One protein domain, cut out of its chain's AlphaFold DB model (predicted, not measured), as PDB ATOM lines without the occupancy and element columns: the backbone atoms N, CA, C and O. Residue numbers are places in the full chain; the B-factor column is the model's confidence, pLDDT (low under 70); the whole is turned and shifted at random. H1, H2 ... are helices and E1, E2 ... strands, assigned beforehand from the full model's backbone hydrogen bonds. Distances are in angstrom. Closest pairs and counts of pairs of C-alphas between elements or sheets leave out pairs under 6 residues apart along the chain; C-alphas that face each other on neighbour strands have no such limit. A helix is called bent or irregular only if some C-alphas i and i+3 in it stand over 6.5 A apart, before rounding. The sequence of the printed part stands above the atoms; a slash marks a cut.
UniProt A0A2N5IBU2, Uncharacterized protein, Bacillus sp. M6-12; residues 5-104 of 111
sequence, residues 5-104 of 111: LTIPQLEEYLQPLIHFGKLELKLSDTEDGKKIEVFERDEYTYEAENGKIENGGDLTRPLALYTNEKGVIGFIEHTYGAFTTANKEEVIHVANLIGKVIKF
ATOM      1  N   LEU A   5     -38.105 -29.696  -3.816       94.19
ATOM      2  CA  LEU A   5     -36.815 -29.749  -4.502       94.19
ATOM      3  C   LEU A   5     -36.493 -31.201  -4.859       94.19
ATOM      4  O   LEU A   5     -36.665 -32.093  -4.033       94.19
ATOM      5  N   THR A   6     -35.990 -31.450  -6.061       93.88
ATOM      6  CA  THR A   6     -35.295 -32.708  -6.379       93.88
ATOM      7  C   THR A   6     -33.865 -32.682  -5.832       93.88
ATOM      8  O   THR A   6     -33.371 -31.627  -5.434       93.88
ATOM      9  N   ILE A   7     -33.165 -33.821  -5.839       92.19
ATOM     10  CA  ILE A   7     -31.744 -33.863  -5.451       92.19
ATOM     11  C   ILE A   7     -30.868 -32.938  -6.320       92.19
ATOM     12  O   ILE A   7     -30.165 -32.122  -5.734       92.19
ATOM     13  N   PRO A   8     -30.974 -32.917  -7.665       91.94
ATOM     14  CA  PRO A   8     -30.219 -31.953  -8.475       91.94
ATOM     15  C   PRO A   8     -30.526 -30.482  -8.156       91.94
ATOM     16  O   PRO A   8     -29.639 -29.636  -8.178       91.94
ATOM     17  N   GLN A   9     -31.780 -30.156  -7.824       93.81
ATOM     18  CA  GLN A   9     -32.150 -28.792  -7.423       93.81
ATOM     19  C   GLN A   9     -31.605 -28.431  -6.040       93.81
ATOM     20  O   GLN A   9     -31.273 -27.275  -5.788       93.81
ATOM     21  N   LEU A  10     -31.526 -29.409  -5.134       94.00
ATOM     22  CA  LEU A  10     -30.866 -29.246  -3.846       94.00
ATOM     23  C   LEU A  10     -29.357 -29.027  -4.032       94.00
ATOM     24  O   LEU A  10     -28.803 -28.149  -3.377       94.00
ATOM     25  N   GLU A  11     -28.709 -29.763  -4.937       91.88
ATOM     26  CA  GLU A  11     -27.295 -29.557  -5.285       91.88
ATOM     27  C   GLU A  11     -27.051 -28.146  -5.828       91.88
ATOM     28  O   GLU A  11     -26.202 -27.426  -5.308       91.88
ATOM     29  N   GLU A  12     -27.856 -27.703  -6.800       92.44
ATOM     30  CA  GLU A  12     -27.782 -26.343  -7.348       92.44
ATOM     31  C   GLU A  12     -27.985 -25.278  -6.258       92.44
ATOM     32  O   GLU A  12     -27.279 -24.268  -6.226       92.44
ATOM     33  N   TYR A  13     -28.911 -25.522  -5.325       93.50
ATOM     34  CA  TYR A  13     -29.149 -24.631  -4.194       93.50
ATOM     35  C   TYR A  13     -27.946 -24.547  -3.249       93.50
ATOM     36  O   TYR A  13     -27.657 -23.469  -2.734       93.50
ATOM     37  N   LEU A  14     -27.256 -25.661  -2.999       91.94
ATOM     38  CA  LEU A  14     -26.118 -25.741  -2.078       91.94
ATOM     39  C   LEU A  14     -24.791 -25.317  -2.721       91.94
ATOM     40  O   LEU A  14     -23.852 -24.998  -1.996       91.94
ATOM     41  N   GLN A  15     -24.710 -25.254  -4.053       89.38
ATOM     42  CA  GLN A  15     -23.493 -24.914  -4.793       89.38
ATOM     43  C   GLN A  15     -22.785 -23.620  -4.336       89.38
ATOM     44  O   GLN A  15     -21.555 -23.620  -4.306       89.38
ATOM     45  N   PRO A  16     -23.482 -22.531  -3.945       88.75
ATOM     46  CA  PRO A  16     -22.826 -21.321  -3.442       88.75
ATOM     47  C   PRO A  16     -22.069 -21.497  -2.116       88.75
ATOM     48  O   PRO A  16     -21.332 -20.593  -1.736       88.75
ATOM     49  N   LEU A  17     -22.270 -22.612  -1.405       84.81
ATOM     50  CA  LEU A  17     -21.593 -22.931  -0.140       84.81
ATOM     51  C   LEU A  17     -20.259 -23.669  -0.341       84.81
ATOM     52  O   LEU A  17     -19.591 -23.992   0.634       84.81
ATOM     53  N   ILE A  18     -19.894 -23.981  -1.586       82.12
ATOM     54  CA  ILE A  18     -18.629 -24.632  -1.936       82.12
ATOM     55  C   ILE A  18     -17.550 -23.567  -2.141       82.12
ATOM     56  O   ILE A  18     -17.764 -22.604  -2.880       82.12
ATOM     57  N   HIS A  19     -16.385 -23.747  -1.520       76.62
ATOM     58  CA  HIS A  19     -15.293 -22.775  -1.556       76.62
ATOM     59  C   HIS A  19     -14.188 -23.141  -2.560       76.62
ATOM     60  O   HIS A  19     -13.731 -22.277  -3.309       76.62
ATOM     61  N   PHE A  20     -13.761 -24.403  -2.587       74.19
ATOM     62  CA  PHE A  20     -12.592 -24.893  -3.325       74.19
ATOM     63  C   PHE A  20     -12.836 -26.230  -4.047       74.19
ATOM     64  O   PHE A  20     -12.273 -26.449  -5.118       74.19
ATOM     65  N   GLY A  21     -13.686 -27.101  -3.493       79.75
ATOM     66  CA  GLY A  21     -13.879 -28.473  -3.966       79.75
ATOM     67  C   GLY A  21     -15.108 -28.694  -4.855       79.75
ATOM     68  O   GLY A  21     -15.665 -27.789  -5.475       79.75
ATOM     69  N   LYS A  22     -15.550 -29.953  -4.918       86.81
ATOM     70  CA  LYS A  22     -16.811 -30.383  -5.536       86.81
ATOM     71  C   LYS A  22     -17.829 -30.733  -4.456       86.81
ATOM     72  O   LYS A  22     -17.489 -31.402  -3.481       86.81
ATOM     73  N   LEU A  23     -19.079 -30.328  -4.674       88.62
ATOM     74  CA  LEU A  23     -20.214 -30.767  -3.868       88.62
ATOM     75  C   LEU A  23     -20.455 -32.264  -4.100       88.62
ATOM     76  O   LEU A  23     -20.573 -32.706  -5.242       88.62
ATOM     77  N   GLU A  24     -20.555 -33.034  -3.023       89.19
ATOM     78  CA  GLU A  24     -20.969 -34.437  -3.050       89.19
ATOM     79  C   GLU A  24     -22.085 -34.632  -2.020       89.19
ATOM     80  O   GLU A  24     -21.941 -34.249  -0.858       89.19
ATOM     81  N   LEU A  25     -23.202 -35.235  -2.436       91.38
ATOM     82  CA  LEU A  25     -24.294 -35.604  -1.539       91.38
ATOM     83  C   LEU A  25     -24.284 -37.109  -1.281       91.38
ATOM     84  O   LEU A  25     -24.277 -37.905  -2.220       91.38
ATOM     85  N   LYS A  26     -24.355 -37.509  -0.008       91.25
ATOM     86  CA  LYS A  26     -24.608 -38.907   0.375       91.25
ATOM     87  C   LYS A  26     -25.938 -39.031   1.081       91.25
ATOM     88  O   LYS A  26     -26.232 -38.291   2.015       91.25
ATOM     89  N   LEU A  27     -26.736 -39.985   0.627       92.88
ATOM     90  CA  LEU A  27     -28.061 -40.242   1.157       92.88
ATOM     91  C   LEU A  27     -28.024 -41.531   1.967       92.88
ATOM     92  O   LEU A  27     -27.525 -42.547   1.492       92.88
ATOM     93  N   SER A  28     -28.584 -41.486   3.169       93.56
ATOM     94  CA  SER A  28     -28.764 -42.653   4.031       93.56
ATOM     95  C   SER A  28     -30.148 -42.627   4.668       93.56
ATOM     96  O   SER A  28     -30.754 -41.563   4.822       93.56
ATOM     97  N   ASP A  29     -30.660 -43.803   5.016       94.38
ATOM     98  CA  ASP A  29     -31.915 -43.922   5.747       94.38
ATOM     99  C   ASP A  29     -31.701 -43.659   7.243       94.38
ATOM    100  O   ASP A  29     -30.642 -43.925   7.815       94.38
ATOM    101  N   THR A  30     -32.733 -43.116   7.877       92.38
ATOM    102  CA  THR A  30     -32.838 -42.903   9.325       92.38
ATOM    103  C   THR A  30     -34.176 -43.460   9.798       92.38
ATOM    104  O   THR A  30     -35.041 -43.739   8.971       92.38
ATOM    105  N   GLU A  31     -34.378 -43.592  11.110       92.00
ATOM    106  CA  GLU A  31     -35.657 -44.073  11.656       92.00
ATOM    107  C   GLU A  31     -36.850 -43.223  11.197       92.00
ATOM    108  O   GLU A  31     -37.911 -43.765  10.910       92.00
ATOM    109  N   ASP A  32     -36.652 -41.910  11.059       90.50
ATOM    110  CA  ASP A  32     -37.725 -40.965  10.753       90.50
ATOM    111  C   ASP A  32     -37.814 -40.579   9.271       90.50
ATOM    112  O   ASP A  32     -38.725 -39.843   8.904       90.50
ATOM    113  N   GLY A  33     -36.893 -41.026   8.410       94.19
ATOM    114  CA  GLY A  33     -36.801 -40.577   7.019       94.19
ATOM    115  C   GLY A  33     -35.397 -40.726   6.444       94.19
ATOM    116  O   GLY A  33     -34.825 -41.814   6.480       94.19
ATOM    117  N   LYS A  34     -34.809 -39.648   5.913       95.12
ATOM    118  CA  LYS A  34     -33.479 -39.685   5.283       95.12
ATOM    119  C   LYS A  34     -32.537 -38.638   5.858       95.12
ATOM    120  O   LYS A  34     -32.942 -37.526   6.194       95.12
ATOM    121  N   LYS A  35     -31.254 -38.983   5.887       95.69
ATOM    122  CA  LYS A  35     -30.142 -38.064   6.124       95.69
ATOM    123  C   LYS A  35     -29.433 -37.803   4.801       95.69
ATOM    124  O   LYS A  35     -29.028 -38.744   4.117       95.69
ATOM    125  N   ILE A  36     -29.273 -36.529   4.463       95.19
ATOM    126  CA  ILE A  36     -28.512 -36.058   3.306       95.19
ATOM    127  C   ILE A  36     -27.259 -35.383   3.845       95.19
ATOM    128  O   ILE A  36     -27.316 -34.289   4.407       95.19
ATOM    129  N   GLU A  37     -26.127 -36.058   3.716       93.38
ATOM    130  CA  GLU A  37     -24.831 -35.510   4.082       93.38
ATOM    131  C   GLU A  37     -24.259 -34.734   2.908       93.38
ATOM    132  O   GLU A  37     -24.173 -35.258   1.797       93.38
ATOM    133  N   VAL A  38     -23.876 -33.491   3.173       91.44
ATOM    134  CA  VAL A  38     -23.292 -32.592   2.188       91.44
ATOM    135  C   VAL A  38     -21.797 -32.535   2.444       91.44
ATOM    136  O   VAL A  38     -21.372 -32.197   3.551       91.44
ATOM    137  N   PHE A  39     -21.008 -32.871   1.430       88.25
ATOM    138  CA  PHE A  39     -19.555 -32.830   1.471       88.25
ATOM    139  C   PHE A  39     -19.015 -31.848   0.448       88.25
ATOM    140  O   PHE A  39     -19.550 -31.711  -0.652       88.25
ATOM    141  N   GLU A  40     -17.905 -31.226   0.811       87.25
ATOM    142  CA  GLU A  40     -17.009 -30.594  -0.138       87.25
ATOM    143  C   GLU A  40     -15.764 -31.473  -0.237       87.25
ATOM    144  O   GLU A  40     -15.031 -31.637   0.741       87.25
ATOM    145  N   ARG A  41     -15.571 -32.093  -1.401       84.94
ATOM    146  CA  ARG A  41     -14.386 -32.896  -1.698       84.94
ATOM    147  C   ARG A  41     -13.438 -32.076  -2.550       84.94
ATOM    148  O   ARG A  41     -13.793 -31.724  -3.675       84.94
ATOM    149  N   ASP A  42     -12.242 -31.836  -2.042       84.38
ATOM    150  CA  ASP A  42     -11.151 -31.274  -2.828       84.38
ATOM    151  C   ASP A  42     -10.081 -32.343  -3.071       84.38
ATOM    152  O   ASP A  42      -9.759 -33.133  -2.183       84.38
ATOM    153  N   GLU A  43      -9.562 -32.394  -4.291       84.19
ATOM    154  CA  GLU A  43      -8.502 -33.313  -4.705       84.19
ATOM    155  C   GLU A  43      -7.358 -32.475  -5.268       84.19
ATOM    156  O   GLU A  43      -7.529 -31.750  -6.249       84.19
ATOM    157  N   TYR A  44      -6.179 -32.592  -4.666       83.88
ATOM    158  CA  TYR A  44      -5.013 -31.792  -5.030       83.88
ATOM    159  C   TYR A  44      -3.767 -32.657  -5.162       83.88
ATOM    160  O   TYR A  44      -3.690 -33.775  -4.656       83.88
ATOM    161  N   THR A  45      -2.764 -32.128  -5.854       88.50
ATOM    162  CA  THR A  45      -1.451 -32.760  -5.979       88.50
ATOM    163  C   THR A  45      -0.411 -31.947  -5.226       88.50
ATOM    164  O   THR A  45      -0.442 -30.716  -5.234       88.50
ATOM    165  N   TYR A  46       0.507 -32.629  -4.549       90.75
ATOM    166  CA  TYR A  46       1.585 -31.988  -3.799       90.75
ATOM    167  C   TYR A  46       2.889 -32.771  -3.939       90.75
ATOM    168  O   TYR A  46       2.886 -33.965  -4.235       90.75
ATOM    169  N   GLU A  47       4.017 -32.090  -3.755       94.56
ATOM    170  CA  GLU A  47       5.331 -32.727  -3.717       94.56
ATOM    171  C   GLU A  47       5.643 -33.147  -2.277       94.56
ATOM    172  O   GLU A  47       5.713 -32.310  -1.375       94.56
ATOM    173  N   ALA A  48       5.790 -34.451  -2.050       90.19
ATOM    174  CA  ALA A  48       6.182 -35.005  -0.763       90.19
ATOM    175  C   ALA A  48       7.674 -34.750  -0.483       90.19
ATOM    176  O   ALA A  48       8.464 -34.517  -1.396       90.19
ATOM    177  N   GLU A  49       8.105 -34.876   0.776       90.56
ATOM    178  CA  GLU A  49       9.505 -34.640   1.189       90.56
ATOM    179  C   GLU A  49      10.539 -35.502   0.436       90.56
ATOM    180  O   GLU A  49      11.720 -35.169   0.376       90.56
ATOM    181  N   ASN A  50      10.101 -36.613  -0.157       93.50
ATOM    182  CA  ASN A  50      10.922 -37.509  -0.974       93.50
ATOM    183  C   ASN A  50      11.040 -37.071  -2.455       93.50
ATOM    184  O   ASN A  50      11.607 -37.821  -3.256       93.50
ATOM    185  N   GLY A  51      10.485 -35.910  -2.823       92.06
ATOM    186  CA  GLY A  51      10.458 -35.365  -4.183       92.06
ATOM    187  C   GLY A  51       9.449 -36.032  -5.127       92.06
ATOM    188  O   GLY A  51       9.509 -35.820  -6.338       92.06
ATOM    189  N   LYS A  52       8.549 -36.891  -4.625       94.56
ATOM    190  CA  LYS A  52       7.484 -37.508  -5.432       94.56
ATOM    191  C   LYS A  52       6.225 -36.654  -5.406       94.56
ATOM    192  O   LYS A  52       5.859 -36.112  -4.370       94.56
ATOM    193  N   ILE A  53       5.531 -36.611  -6.541       93.94
ATOM    194  CA  ILE A  53       4.182 -36.050  -6.618       93.94
ATOM    195  C   ILE A  53       3.204 -37.073  -6.041       93.94
ATOM    196  O   ILE A  53       3.121 -38.203  -6.530       93.94
ATOM    197  N   GLU A  54       2.469 -36.662  -5.019       93.50
ATOM    198  CA  GLU A  54       1.408 -37.429  -4.380       93.50
ATOM    199  C   GLU A  54       0.063 -36.713  -4.542       93.50
ATOM    200  O   GLU A  54      -0.000 -35.509  -4.801       93.50
ATOM    201  N   ASN A  55      -1.022 -37.477  -4.414       90.00
ATOM    202  CA  ASN A  55      -2.377 -36.938  -4.421       90.00
ATOM    203  C   ASN A  55      -2.856 -36.817  -2.973       90.00
ATOM    204  O   ASN A  55      -2.808 -37.791  -2.218       90.00
ATOM    205  N   GLY A  56      -3.318 -35.631  -2.604       82.12
ATOM    206  CA  GLY A  56      -4.056 -35.367  -1.380       82.12
ATOM    207  C   GLY A  56      -5.549 -35.273  -1.670       82.12
ATOM    208  O   GLY A  56      -5.972 -35.033  -2.803       82.12
ATOM    209  N   GLY A  57      -6.349 -35.483  -0.634       80.50
ATOM    210  CA  GLY A  57      -7.787 -35.305  -0.712       80.50
ATOM    211  C   GLY A  57      -8.303 -34.786   0.612       80.50
ATOM    212  O   GLY A  57      -8.132 -35.451   1.636       80.50
ATOM    213  N   ASP A  58      -8.957 -33.634   0.571       80.12
ATOM    214  CA  ASP A  58      -9.636 -33.073   1.727       80.12
ATOM    215  C   ASP A  58     -11.129 -33.362   1.594       80.12
ATOM    216  O   ASP A  58     -11.740 -33.201   0.533       80.12
ATOM    217  N   LEU A  59     -11.720 -33.841   2.685       75.50
ATOM    218  CA  LEU A  59     -13.157 -34.029   2.790       75.50
ATOM    219  C   LEU A  59     -13.670 -33.141   3.913       75.50
ATOM    220  O   LEU A  59     -13.542 -33.469   5.095       75.50
ATOM    221  N   THR A  60     -14.283 -32.033   3.531       76.94
ATOM    222  CA  THR A  60     -14.954 -31.138   4.467       76.94
ATOM    223  C   THR A  60     -16.412 -31.567   4.564       76.94
ATOM    224  O   THR A  60     -17.041 -31.903   3.560       76.94
ATOM    225  N   ARG A  61     -16.974 -31.590   5.775       67.31
ATOM    226  CA  ARG A  61     -18.358 -32.028   6.027       67.31
ATOM    227  C   ARG A  61     -19.237 -30.824   6.384       67.31
ATOM    228  O   ARG A  61     -19.531 -30.675   7.562       67.31
ATOM    229  N   PRO A  62     -19.594 -29.925   5.448       75.38
ATOM    230  CA  PRO A  62     -20.176 -28.626   5.784       75.38
ATOM    231  C   PRO A  62     -21.531 -28.683   6.504       75.38
ATOM    232  O   PRO A  62     -21.760 -27.840   7.371       75.38
ATOM    233  N   LEU A  63     -22.408 -29.659   6.224       90.31
ATOM    234  CA  LEU A  63     -23.674 -29.838   6.957       90.31
ATOM    235  C   LEU A  63     -24.360 -31.185   6.660       90.31
ATOM    236  O   LEU A  63     -24.020 -31.875   5.698       90.31
ATOM    237  N   ALA A  64     -25.372 -31.536   7.457       94.38
ATOM    238  CA  ALA A  64     -26.291 -32.637   7.166       94.38
ATOM    239  C   ALA A  64     -27.756 -32.195   7.293       94.38
ATOM    240  O   ALA A  64     -28.131 -31.514   8.247       94.38
ATOM    241  N   LEU A  65     -28.592 -32.601   6.335       96.12
ATOM    242  CA  LEU A  65     -30.033 -32.342   6.319       96.12
ATOM    243  C   LEU A  65     -30.782 -33.606   6.731       96.12
ATOM    244  O   LEU A  65     -30.483 -34.690   6.233       96.12
ATOM    245  N   TYR A  66     -31.786 -33.459   7.587       96.81
ATOM    246  CA  TYR A  66     -32.600 -34.568   8.071       96.81
ATOM    247  C   TYR A  66     -34.050 -34.354   7.670       96.81
ATOM    248  O   TYR A  66     -34.659 -33.328   8.003       96.81
ATOM    249  N   THR A  67     -34.598 -35.328   6.951       97.00
ATOM    250  CA  THR A  67     -35.987 -35.324   6.510       97.00
ATOM    251  C   THR A  67     -36.831 -36.301   7.308       97.00
ATOM    252  O   THR A  67     -36.329 -37.321   7.767       97.00
ATOM    253  N   ASN A  68     -38.136 -36.042   7.374       96.12
ATOM    254  CA  ASN A  68     -39.095 -37.079   7.746       96.12
ATOM    255  C   ASN A  68     -39.383 -38.050   6.572       96.12
ATOM    256  O   ASN A  68     -38.865 -37.865   5.465       96.12
ATOM    257  N   GLU A  69     -40.261 -39.036   6.781       94.19
ATOM    258  CA  GLU A  69     -40.677 -40.037   5.779       94.19
ATOM    259  C   GLU A  69     -41.291 -39.416   4.515       94.19
ATOM    260  O   GLU A  69     -41.245 -39.993   3.432       94.19
ATOM    261  N   LYS A  70     -41.863 -38.212   4.636       93.94
ATOM    262  CA  LYS A  70     -42.441 -37.456   3.513       93.94
ATOM    263  C   LYS A  70     -41.405 -36.592   2.786       93.94
ATOM    264  O   LYS A  70     -41.777 -35.840   1.889       93.94
ATOM    265  N   GLY A  71     -40.139 -36.651   3.195       94.50
ATOM    266  CA  GLY A  71     -39.047 -35.851   2.647       94.50
ATOM    267  C   GLY A  71     -38.996 -34.407   3.153       94.50
ATOM    268  O   GLY A  71     -38.222 -33.619   2.621       94.50
ATOM    269  N   VAL A  72     -39.785 -34.028   4.165       96.75
ATOM    270  CA  VAL A  72     -39.755 -32.665   4.728       96.75
ATOM    271  C   VAL A  72     -38.510 -32.498   5.592       96.75
ATOM    272  O   VAL A  72     -38.366 -33.226   6.573       96.75
ATOM    273  N   ILE A  73     -37.653 -31.525   5.279       97.25
ATOM    274  CA  ILE A  73     -36.481 -31.181   6.095       97.25
ATOM    275  C   ILE A  73     -36.953 -30.575   7.419       97.25
ATOM    276  O   ILE A  73     -37.545 -29.495   7.437       97.25
ATOM    277  N   GLY A  74     -36.692 -31.268   8.525       96.38
ATOM    278  CA  GLY A  74     -37.066 -30.828   9.874       96.38
ATOM    279  C   GLY A  74     -35.885 -30.362  10.719       96.38
ATOM    280  O   GLY A  74     -36.071 -29.605  11.669       96.38
ATOM    281  N   PHE A  75     -34.674 -30.798  10.376       96.00
ATOM    282  CA  PHE A  75     -33.471 -30.514  11.145       96.00
ATOM    283  C   PHE A  75     -32.255 -30.407  10.224       96.00
ATOM    284  O   PHE A  75     -32.155 -31.113   9.217       96.00
ATOM    285  N   ILE A  76     -31.341 -29.502  10.575       95.19
ATOM    286  CA  ILE A  76     -30.079 -29.295   9.873       95.19
ATOM    287  C   ILE A  76     -28.951 -29.253  10.902       95.19
ATOM    288  O   ILE A  76     -28.970 -28.431  11.817       95.19
ATOM    289  N   GLU A  77     -27.966 -30.126  10.728       93.25
ATOM    290  CA  GLU A  77     -26.718 -30.123  11.485       93.25
ATOM    291  C   GLU A  77     -25.699 -29.249  10.745       93.25
ATOM    292  O   GLU A  77     -25.337 -29.559   9.613       93.25
ATOM    293  N   HIS A  78     -25.235 -28.168  11.375       88.44
ATOM    294  CA  HIS A  78     -24.205 -27.280  10.827       88.44
ATOM    295  C   HIS A  78     -22.888 -27.452  11.591       88.44
ATOM    296  O   HIS A  78     -22.887 -27.584  12.813       88.44
ATOM    297  N   THR A  79     -21.755 -27.371  10.894       82.81
ATOM    298  CA  THR A  79     -20.409 -27.367  11.502       82.81
ATOM    299  C   THR A  79     -20.049 -26.123  12.314       82.81
ATOM    300  O   THR A  79     -19.104 -26.166  13.103       82.81
ATOM    301  N   TYR A  80     -20.754 -25.001  12.137       84.12
ATOM    302  CA  TYR A  80     -20.431 -23.780  12.864       84.12
ATOM    303  C   TYR A  80     -20.850 -23.903  14.327       84.12
ATOM    304  O   TYR A  80     -22.034 -23.958  14.644       84.12
ATOM    305  N   GLY A  81     -19.873 -23.856  15.236       83.19
ATOM    306  CA  GLY A  81     -20.139 -23.773  16.676       83.19
ATOM    307  C   GLY A  81     -20.693 -22.413  17.129       83.19
ATOM    308  O   GLY A  81     -21.282 -22.321  18.202       83.19
ATOM    309  N   ALA A  82     -20.515 -21.355  16.327       89.19
ATOM    310  CA  ALA A  82     -21.038 -20.017  16.594       89.19
ATOM    311  C   ALA A  82     -21.415 -19.283  15.298       89.19
ATOM    312  O   ALA A  82     -20.754 -19.428  14.264       89.19
ATOM    313  N   PHE A  83     -22.451 -18.446  15.372       93.12
ATOM    314  CA  PHE A  83     -22.885 -17.600  14.260       93.12
ATOM    315  C   PHE A  83     -22.266 -16.208  14.384       93.12
ATOM    316  O   PHE A  83     -22.328 -15.566  15.432       93.12
ATOM    317  N   THR A  84     -21.655 -15.749  13.301       93.56
ATOM    318  CA  THR A  84     -20.909 -14.493  13.210       93.56
ATOM    319  C   THR A  84     -21.343 -13.726  11.964       93.56
ATOM    320  O   THR A  84     -22.004 -14.263  11.079       93.56
ATOM    321  N   THR A  85     -20.943 -12.461  11.842       95.94
ATOM    322  CA  THR A  85     -21.196 -11.684  10.618       95.94
ATOM    323  C   THR A  85     -20.587 -12.336   9.372       95.94
ATOM    324  O   THR A  85     -21.152 -12.193   8.295       95.94
ATOM    325  N   ALA A  86     -19.481 -13.075   9.517       90.81
ATOM    326  CA  ALA A  86     -18.793 -13.716   8.398       90.81
ATOM    327  C   ALA A  86     -19.575 -14.898   7.803       90.81
ATOM    328  O   ALA A  86     -19.541 -15.079   6.595       90.81
ATOM    329  N   ASN A  87     -20.310 -15.661   8.624       89.88
ATOM    330  CA  ASN A  87     -21.062 -16.845   8.180       89.88
ATOM    331  C   ASN A  87     -22.590 -16.659   8.196       89.88
ATOM    332  O   ASN A  87     -23.339 -17.586   7.895       89.88
ATOM    333  N   LYS A  88     -23.068 -15.455   8.535       92.88
ATOM    334  CA  LYS A  88     -24.497 -15.126   8.639       92.88
ATOM    335  C   LYS A  88     -25.289 -15.533   7.397       92.88
ATOM    336  O   LYS A  88     -26.356 -16.124   7.529       92.88
ATOM    337  N   GLU A  89     -24.798 -15.178   6.214       92.75
ATOM    338  CA  GLU A  89     -25.531 -15.417   4.967       92.75
ATOM    339  C   GLU A  89     -25.596 -16.909   4.622       92.75
ATOM    340  O   GLU A  89     -26.647 -17.382   4.207       92.75
ATOM    341  N   GLU A  90     -24.536 -17.672   4.897       90.56
ATOM    342  CA  GLU A  90     -24.525 -19.130   4.720       90.56
ATOM    343  C   GLU A  90     -25.524 -19.813   5.657       90.56
ATOM    344  O   GLU A  90     -26.342 -20.621   5.216       90.56
ATOM    345  N   VAL A  91     -25.527 -19.429   6.938       92.19
ATOM    346  CA  VAL A  91     -26.466 -19.970   7.931       92.19
ATOM    347  C   VAL A  91     -27.912 -19.673   7.531       92.19
ATOM    348  O   VAL A  91     -28.760 -20.559   7.606       92.19
ATOM    349  N   ILE A  92     -28.209 -18.449   7.076       93.94
ATOM    350  CA  ILE A  92     -29.553 -18.076   6.603       93.94
ATOM    351  C   ILE A  92     -29.930 -18.873   5.352       93.94
ATOM    352  O   ILE A  92     -31.051 -19.381   5.262       93.94
ATOM    353  N   HIS A  93     -29.011 -18.992   4.394       93.25
ATOM    354  CA  HIS A  93     -29.220 -19.741   3.157       93.25
ATOM    355  C   HIS A  93     -29.587 -21.196   3.452       93.25
ATOM    356  O   HIS A  93     -30.613 -21.683   2.992       93.25
ATOM    357  N   VAL A  94     -28.829 -21.860   4.321       93.25
ATOM    358  CA  VAL A  94     -29.107 -23.238   4.736       93.25
ATOM    359  C   VAL A  94     -30.405 -23.338   5.543       93.25
ATOM    360  O   VAL A  94     -31.227 -24.214   5.275       93.25
ATOM    361  N   ALA A  95     -30.643 -22.434   6.498       94.12
ATOM    362  CA  ALA A  95     -31.843 -22.463   7.339       94.12
ATOM    363  C   ALA A  95     -33.147 -22.325   6.531       94.12
ATOM    364  O   ALA A  95     -34.169 -22.892   6.917       94.12
ATOM    365  N   ASN A  96     -33.113 -21.647   5.377       95.31
ATOM    366  CA  ASN A  96     -34.254 -21.542   4.463       95.31
ATOM    367  C   ASN A  96     -34.676 -22.884   3.827       95.31
ATOM    368  O   ASN A  96     -35.729 -22.946   3.182       95.31
ATOM    369  N   LEU A  97     -33.885 -23.954   3.981       95.88
ATOM    370  CA  LEU A  97     -34.269 -25.309   3.580       95.88
ATOM    371  C   LEU A  97     -35.232 -25.977   4.571       95.88
ATOM    372  O   LEU A  97     -35.941 -26.905   4.177       95.88
ATOM    373  N   ILE A  98     -35.303 -25.519   5.827       96.38
ATOM    374  CA  ILE A  98     -36.219 -26.086   6.826       96.38
ATOM    375  C   ILE A  98     -37.666 -25.937   6.338       96.38
ATOM    376  O   ILE A  98     -38.109 -24.862   5.940       96.38
ATOM    377  N   GLY A  99     -38.411 -27.042   6.361       96.12
ATOM    378  CA  GLY A  99     -39.787 -27.131   5.879       96.12
ATOM    379  C   GLY A  99     -39.931 -27.398   4.377       96.12
ATOM    380  O   GLY A  99     -41.051 -27.650   3.927       96.12
ATOM    381  N   LYS A 100     -38.843 -27.392   3.592       96.38
ATOM    382  CA  LYS A 100     -38.888 -27.831   2.186       96.38
ATOM    383  C   LYS A 100     -38.980 -29.352   2.088       96.38
ATOM    384  O   LYS A 100     -38.469 -30.073   2.941       96.38
ATOM    385  N   VAL A 101     -39.607 -29.828   1.017       96.69
ATOM    386  CA  VAL A 101     -39.747 -31.254   0.698       96.69
ATOM    387  C   VAL A 101     -38.686 -31.661  -0.317       96.69
ATOM    388  O   VAL A 101     -38.627 -31.084  -1.402       96.69
ATOM    389  N   ILE A 102     -37.899 -32.685  -0.006       95.56
ATOM    390  CA  ILE A 102     -36.991 -33.321  -0.959       95.56
ATOM    391  C   ILE A 102     -37.704 -34.477  -1.661       95.56
ATOM    392  O   ILE A 102     -38.234 -35.389  -1.025       95.56
ATOM    393  N   LYS A 103     -37.716 -34.437  -2.993       93.56
ATOM    394  CA  LYS A 103     -38.154 -35.534  -3.853       93.56
ATOM    395  C   LYS A 103     -36.958 -36.427  -4.139       93.56
ATOM    396  O   LYS A 103     -36.056 -36.063  -4.894       93.56
ATOM    397  N   PHE A 104     -36.973 -37.593  -3.513       85.75
ATOM    398  CA  PHE A 104     -36.032 -38.665  -3.788       85.75
ATOM    399  C   PHE A 104     -36.561 -39.442  -4.988       85.75
ATOM    400  O   PHE A 104     -37.613 -40.070  -4.902       85.75
TER     401      PHE A 104
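This is residues 5 to 104 of the 111 residues of an uncharacterized protein of Bacillus sp. M6-12 (UniProt A0A2N5IBU2). A twisted antiparallel sheet of four strands has H1 slanting over one face, while the hairpin of E2 and E3 runs on past E1 and E4 as a long two-stranded arm, residues 42 to 58. H2 sits near the E4 edge and only grazes the sheet, and the short E5 lies close to the beginnings of H1 and E4. The printed part has 100 residues, with two named helices and five named strands in the order H1 E1 E2 E3 E4 H2 E5. The sheet's order is E1 - E2 - E3 - E4, and the class is mixed, helices and strands. The whole is loose, with a radius of gyration of the C-alphas of 16.1 A, and elongated, spanning 53 by 33 by 23 A.

In the sheet, E1 is residues 22 to 30, 25.2 A long; E2 is residues 33 to 47, 44.2 A; E3 is residues 53 to 68, 45.6 A; and E4 is residues 73 to 78, 13.7 A. C-alpha 47, at the end of E2, is at (5.331, -32.727, -3.717). H1 is residues 7 to 17, 15.8 A long, and begins with C-alpha 7 at (-31.744, -33.863, -5.451). H1 is irregular: C-alphas 13 and 16 are 7.2 A apart. H2 is residues 88 to 95, 10.5 A long. E5 is residues 101 to 103, 6.4 A long, and ends with C-alpha 103 at (-38.154, -35.534, -3.853).

The sheet is a meander, each strand the antiparallel neighbour of the one before. E2 and E3 form a hairpin at 166 degrees, with N 36 and O 65 2.8 A apart and N 54 and O 46 2.8 A apart, within hydrogen-bond range. Edge strand E1 forms a hairpin with E2 at 147 degrees, with N 26 and O 37 at 2.9 A. Edge strand E4 forms one with E3 at 144 degrees, with N 77 and O 64 at 2.8 A. H1 is on the sheet at a height over the sheet of 9.2 A, over E1 and E2; its line and that of E2 stand at 49 degrees on the local plane, slantwise to the strands. The closest C-alphas of H1 and E1 are those of Gln 15 and Leu 23, 6.8 A. H1 and H2 are close but not clearly touching, their closest C-alphas, Leu 17 and Glu 90, being 6.8 A apart; they run opposite ways at a shallow tilt of 13 degrees. H2 only grazes the sheet, with residues 91 to 95. E5 pairs with no named strand, but residues 5 to 6 pair in parallel with its residues 102 to 103. Every O i to N i+4 pair is within hydrogen-bond range in H2, and 5 of 7 in H1.

The C-alphas of Asn 50 and Lys 70, the two farthest apart, are 53.6 A apart. The printed part has no cut. No link is long; E4 to H2, with 9 residues, is short. The mean pLDDT of the printed part is 90.5, and residue 61 is under 70.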